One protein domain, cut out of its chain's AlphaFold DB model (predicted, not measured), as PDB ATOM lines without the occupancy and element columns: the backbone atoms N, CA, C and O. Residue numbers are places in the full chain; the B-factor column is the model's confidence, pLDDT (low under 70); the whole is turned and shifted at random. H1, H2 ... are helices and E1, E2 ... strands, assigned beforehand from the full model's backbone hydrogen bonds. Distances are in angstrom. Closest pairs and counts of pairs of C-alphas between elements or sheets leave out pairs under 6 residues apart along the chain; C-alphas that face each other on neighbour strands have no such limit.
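Overview. This is residues 116 to 156 of the 169 residues of the protein "FtsQ-type POTRA domain-containing protein" of Neorickettsia findlayensis (UniProt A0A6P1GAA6). A small twisted sheet of four short strands has helix H1 looped out toward one end of the longest axis and helix H2 at the other. The 41 printed residues run E1 E2 E3 H1 E4 H2; the sheet, E3 E2 E1 E4, is mixed. The class is mixed, helices and strands; the whole is compact, radius of gyration of the C-alphas 9.7 A, spanning 29 by 20 by 16 A.

Along the chain. Find C-alpha 116 at (-35.036, -16.310, -49.717): E1 runs to 119, 9.8 A. Next come E2, residues 123 to 126, 9.6 A; E3, 132 to 134, 6.5 A; H1, 138 to 143, 8.7 A; E4, 148 to 150, 6.6 A; and H2, 152 to 155, 5.2 A, ending at C-alpha 155 (-40.254, -26.921, -61.302).

Arrangement. E1, E2 and E3 form a meander of two antiparallel hairpins; look at N 119 and O 123, 2.8 A, and N 124 and O 133, 2.8 A. E4 is parallel to E1, with N 118 and O 148 at 2.8 A. E3, H1, E4 form a split strand-helix-strand unit, E2 and E1 between its strands, with a right-handed crossover. H1 only grazes the sheet, with residues 140 to 141; H2 is not on it. Every O i to N i+4 pair in H1 is within hydrogen-bond range; H2 is too short for one.

Size, cuts and confidence. The farthest C-alphas, Gln 139 and Asn 156, are 29.5 A apart. The printed part has no cut, and its links between elements are tight. Residues 154 to 156 have pLDDT under 70.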
ATOM      1  N   LEU A 116     -35.189 -16.642 -48.299       95.81
ATOM      2  CA  LEU A 116     -35.036 -16.310 -49.717       95.81
ATOM      3  C   LEU A 116     -36.354 -16.430 -50.489       95.81
ATOM      4  O   LEU A 116     -36.731 -15.517 -51.223       95.81
ATOM      5  N   ALA A 117     -37.058 -17.552 -50.331       94.81
ATOM      6  CA  ALA A 117     -38.283 -17.843 -51.075       94.81
ATOM      7  C   ALA A 117     -39.257 -18.702 -50.262       94.81
ATOM      8  O   ALA A 117     -38.847 -19.482 -49.404       94.81
ATOM      9  N   LEU A 118     -40.550 -18.583 -50.557       94.69
ATOM     10  CA  LEU A 118     -41.617 -19.383 -49.965       94.69
ATOM     11  C   LEU A 118     -41.946 -20.567 -50.885       94.69
ATOM     12  O   LEU A 118     -42.319 -20.384 -52.044       94.69
ATOM     13  N   LEU A 119     -41.815 -21.783 -50.368       92.56
ATOM     14  CA  LEU A 119     -42.087 -23.034 -51.067       92.56
ATOM     15  C   LEU A 119     -43.475 -23.554 -50.692       92.56
ATOM     16  O   LEU A 119     -43.731 -23.867 -49.525       92.56
ATOM     17  N   ASN A 120     -44.354 -23.658 -51.694       88.44
ATOM     18  CA  ASN A 120     -45.729 -24.167 -51.571       88.44
ATOM     19  C   ASN A 120     -46.547 -23.556 -50.408       88.44
ATOM     20  O   ASN A 120     -47.438 -24.215 -49.889       88.44
ATOM     21  N   ASP A 121     -46.237 -22.332 -49.965       88.44
ATOM     22  CA  ASP A 121     -46.835 -21.675 -48.784       88.44
ATOM     23  C   ASP A 121     -46.647 -22.408 -47.430       88.44
ATOM     24  O   ASP A 121     -47.225 -22.011 -46.416       88.44
ATOM     25  N   GLU A 122     -45.797 -23.438 -47.375       91.81
ATOM     26  CA  GLU A 122     -45.616 -24.304 -46.195       91.81
ATOM     27  C   GLU A 122     -44.201 -24.260 -45.611       91.81
ATOM     28  O   GLU A 122     -43.985 -24.616 -44.451       91.81
ATOM     29  N   SER A 123     -43.213 -23.823 -46.390       94.75
ATOM     30  CA  SER A 123     -41.813 -23.790 -45.963       94.75
ATOM     31  C   SER A 123     -41.048 -22.648 -46.616       94.75
ATOM     32  O   SER A 123     -41.464 -22.121 -47.644       94.75
ATOM     33  N   VAL A 124     -39.930 -22.250 -46.019       96.50
ATOM     34  CA  VAL A 124     -39.032 -21.227 -46.560       96.50
ATOM     35  C   VAL A 124     -37.739 -21.880 -47.017       96.50
ATOM     36  O   VAL A 124     -37.138 -22.646 -46.268       96.50
ATOM     37  N   LEU A 125     -37.301 -21.552 -48.231       95.94
ATOM     38  CA  LEU A 125     -35.946 -21.822 -48.692       95.94
ATOM     39  C   LEU A 125     -35.013 -20.738 -48.145       95.94
ATOM     40  O   LEU A 125     -35.284 -19.543 -48.312       95.94
ATOM     41  N   ALA A 126     -33.937 -21.156 -47.489       96.62
ATOM     42  CA  ALA A 126     -32.902 -20.270 -46.977       96.62
ATOM     43  C   ALA A 126     -31.962 -19.756 -48.086       96.62
ATOM     44  O   ALA A 126     -31.981 -20.217 -49.229       96.62
ATOM     45  N   ASP A 127     -31.112 -18.795 -47.734       95.75
ATOM     46  CA  ASP A 127     -30.126 -18.171 -48.617       95.75
ATOM     47  C   ASP A 127     -28.991 -19.097 -49.065       95.75
ATOM     48  O   ASP A 127     -28.341 -18.818 -50.071       95.75
ATOM     49  N   ASP A 128     -28.782 -20.216 -48.374       95.00
ATOM     50  CA  ASP A 128     -27.841 -21.261 -48.785       95.00
ATOM     51  C   ASP A 128     -28.359 -22.141 -49.938       95.00
ATOM     52  O   ASP A 128     -27.612 -22.977 -50.443       95.00
ATOM     53  N   LEU A 129     -29.617 -21.950 -50.363       91.50
ATOM     54  CA  LEU A 129     -30.312 -22.721 -51.404       91.50
ATOM     55  C   LEU A 129     -30.463 -24.222 -51.110       91.50
ATOM     56  O   LEU A 129     -30.872 -24.978 -51.991       91.50
ATOM     57  N   VAL A 130     -30.164 -24.659 -49.888       91.50
ATOM     58  CA  VAL A 130     -30.197 -26.072 -49.487       91.50
ATOM     59  C   VAL A 130     -31.169 -26.269 -48.332       91.50
ATOM     60  O   VAL A 130     -31.938 -27.231 -48.319       91.50
ATOM     61  N   THR A 131     -31.165 -25.355 -47.370       94.81
ATOM     62  CA  THR A 131     -31.948 -25.479 -46.150       94.81
ATOM     63  C   THR A 131     -33.404 -25.091 -46.401       94.81
ATOM     64  O   THR A 131     -33.718 -23.978 -46.824       94.81
ATOM     65  N   VAL A 132     -34.313 -26.022 -46.102       95.12
ATOM     66  CA  VAL A 132     -35.766 -25.823 -46.171       95.12
ATOM     67  C   VAL A 132     -36.335 -25.823 -44.758       95.12
ATOM     68  O   VAL A 132     -36.254 -26.818 -44.038       95.12
ATOM     69  N   ILE A 133     -36.926 -24.699 -44.360       96.31
ATOM     70  CA  ILE A 133     -37.421 -24.460 -43.004       96.31
ATOM     71  C   ILE A 133     -38.952 -24.541 -43.006       96.31
ATOM     72  O   ILE A 133     -39.605 -23.678 -43.599       96.31
ATOM     73  N   PRO A 134     -39.565 -25.539 -42.347       95.19
ATOM     74  CA  PRO A 134     -41.018 -25.668 -42.309       95.19
ATOM     75  C   PRO A 134     -41.668 -24.581 -41.439       95.19
ATOM     76  O   PRO A 134     -41.207 -24.282 -40.329       95.19
ATOM     77  N   LEU A 135     -42.782 -24.031 -41.926       94.50
ATOM     78  CA  LEU A 135     -43.609 -23.047 -41.228       94.50
ATOM     79  C   LEU A 135     -44.784 -23.759 -40.556       94.50
ATOM     80  O   LEU A 135     -45.717 -24.229 -41.210       94.50
ATOM     81  N   LYS A 136     -44.748 -23.854 -39.227       90.94
ATOM     82  CA  LYS A 136     -45.713 -24.669 -38.471       90.94
ATOM     83  C   LYS A 136     -46.992 -23.902 -38.164       90.94
ATOM     84  O   LYS A 136     -48.075 -24.482 -38.178       90.94
ATOM     85  N   THR A 137     -46.879 -22.603 -37.901       91.56
ATOM     86  CA  THR A 137     -48.005 -21.787 -37.434       91.56
ATOM     87  C   THR A 137     -48.522 -20.845 -38.527       91.56
ATOM     88  O   THR A 137     -47.759 -20.440 -39.408       91.56
ATOM     89  N   PRO A 138     -49.808 -20.453 -38.492       91.44
ATOM     90  CA  PRO A 138     -50.338 -19.436 -39.402       91.44
ATOM     91  C   PRO A 138     -49.582 -18.100 -39.320       91.44
ATOM     92  O   PRO A 138     -49.356 -17.458 -40.340       91.44
ATOM     93  N   GLN A 139     -49.135 -17.710 -38.122       91.25
ATOM     94  CA  GLN A 139     -48.368 -16.483 -37.891       91.25
ATOM     95  C   GLN A 139     -47.007 -16.526 -38.596       91.25
ATOM     96  O   GLN A 139     -46.577 -15.533 -39.178       91.25
ATOM     97  N   GLU A 140     -46.338 -17.684 -38.580       91.56
ATOM     98  CA  GLU A 140     -45.092 -17.884 -39.322       91.56
ATOM     99  C   GLU A 140     -45.306 -17.749 -40.831       91.56
ATOM    100  O   GLU A 140     -44.519 -17.082 -41.494       91.56
ATOM    101  N   ARG A 141     -46.387 -18.321 -41.375       91.50
ATOM    102  CA  ARG A 141     -46.720 -18.199 -42.807       91.50
ATOM    103  C   ARG A 141     -46.985 -16.755 -43.208       91.50
ATOM    104  O   ARG A 141     -46.442 -16.286 -44.206       91.50
ATOM    105  N   GLU A 142     -47.753 -16.035 -42.399       93.06
ATOM    106  CA  GLU A 142     -48.070 -14.630 -42.655       93.06
ATOM    107  C   GLU A 142     -46.807 -13.756 -42.678       93.06
ATOM    108  O   GLU A 142     -46.664 -12.896 -43.548       93.06
ATOM    109  N   ARG A 143     -45.836 -14.029 -41.791       93.50
ATOM    110  CA  ARG A 143     -44.552 -13.308 -41.727       93.50
ATOM    111  C   ARG A 143     -43.767 -13.352 -43.042       93.50
ATOM    112  O   ARG A 143     -43.051 -12.403 -43.350       93.50
ATOM    113  N   PHE A 144     -43.897 -14.433 -43.810       94.69
ATOM    114  CA  PHE A 144     -43.132 -14.676 -45.037       94.69
ATOM    115  C   PHE A 144     -43.974 -14.601 -46.317       94.69
ATOM    116  O   PHE A 144     -43.475 -14.900 -47.399       94.69
ATOM    117  N   ARG A 145     -45.231 -14.148 -46.229       91.88
ATOM    118  CA  ARG A 145     -46.169 -14.093 -47.366       91.88
ATOM    119  C   ARG A 145     -45.691 -13.256 -48.558       91.88
ATOM    120  O   ARG A 145     -46.162 -13.467 -49.670       91.88
ATOM    121  N   ASN A 146     -44.804 -12.293 -48.301       93.56
ATOM    122  CA  ASN A 146     -44.277 -11.351 -49.292       93.56
ATOM    123  C   ASN A 146     -43.000 -11.859 -49.982       93.56
ATOM    124  O   ASN A 146     -42.453 -11.158 -50.829       93.56
ATOM    125  N   LEU A 147     -42.495 -13.041 -49.612       94.12
ATOM    126  CA  LEU A 147     -41.384 -13.664 -50.325       94.12
ATOM    127  C   LEU A 147     -41.829 -14.139 -51.711       94.12
ATOM    128  O   LEU A 147     -43.002 -14.440 -51.941       94.12
ATOM    129  N   LEU A 148     -40.861 -14.273 -52.622       92.56
ATOM    130  CA  LEU A 148     -41.079 -14.941 -53.900       92.56
ATOM    131  C   LEU A 148     -41.634 -16.348 -53.651       92.56
ATOM    132  O   LEU A 148     -41.029 -17.131 -52.920       92.56
ATOM    133  N   LYS A 149     -42.763 -16.671 -54.281       92.38
ATOM    134  CA  LYS A 149     -43.379 -17.992 -54.182       92.38
ATOM    135  C   LYS A 149     -42.851 -18.915 -55.268       92.38
ATOM    136  O   LYS A 149     -42.880 -18.572 -56.449       92.38
ATOM    137  N   ILE A 150     -42.423 -20.102 -54.866       88.62
ATOM    138  CA  ILE A 150     -42.002 -21.172 -55.762       88.62
ATOM    139  C   ILE A 150     -42.940 -22.356 -55.528       88.62
ATOM    140  O   ILE A 150     -42.951 -22.959 -54.455       88.62
ATOM    141  N   ASP A 151     -43.737 -22.680 -56.545       84.19
ATOM    142  CA  ASP A 151     -44.526 -23.910 -56.566       84.19
ATOM    143  C   ASP A 151     -43.648 -25.045 -57.105       84.19
ATOM    144  O   ASP A 151     -43.242 -25.038 -58.273       84.19
ATOM    145  N   ALA A 152     -43.360 -26.037 -56.265       72.94
ATOM    146  CA  ALA A 152     -42.527 -27.177 -56.634       72.94
ATOM    147  C   ALA A 152     -43.114 -27.973 -57.816       72.94
ATOM    148  O   ALA A 152     -42.368 -28.536 -58.619       72.94
ATOM    149  N   LYS A 153     -44.443 -27.968 -57.998       72.19
ATOM    150  CA  LYS A 153     -45.093 -28.597 -59.161       72.19
ATOM    151  C   LYS A 153     -44.753 -27.881 -60.466       72.19
ATOM    152  O   LYS A 153     -44.796 -28.499 -61.529       72.19
ATOM    153  N   SER A 154     -44.400 -26.598 -60.400       61.78
ATOM    154  CA  SER A 154     -43.958 -25.824 -61.562       61.78
ATOM    155  C   SER A 154     -42.496 -26.092 -61.935       61.78
ATOM    156  O   SER A 154     -42.159 -25.963 -63.109       61.78
ATOM    157  N   LEU A 155     -41.649 -26.554 -61.004       62.88
ATOM    158  CA  LEU A 155     -40.254 -26.921 -61.302       62.88
ATOM    159  C   LEU A 155     -40.160 -28.155 -62.216       62.88
ATOM    160  O   LEU A 155     -39.354 -28.176 -63.143       62.88
ATOM    161  N   ASN A 156     -41.055 -29.131 -62.047       60.03
ATOM    162  CA  ASN A 156     -41.103 -30.329 -62.897       60.03
ATOM    163  C   ASN A 156     -41.565 -30.056 -64.340       60.03
ATOM    164  O   ASN A 156     -41.434 -30.926 -65.198       60.03
TER     165      ASN A 156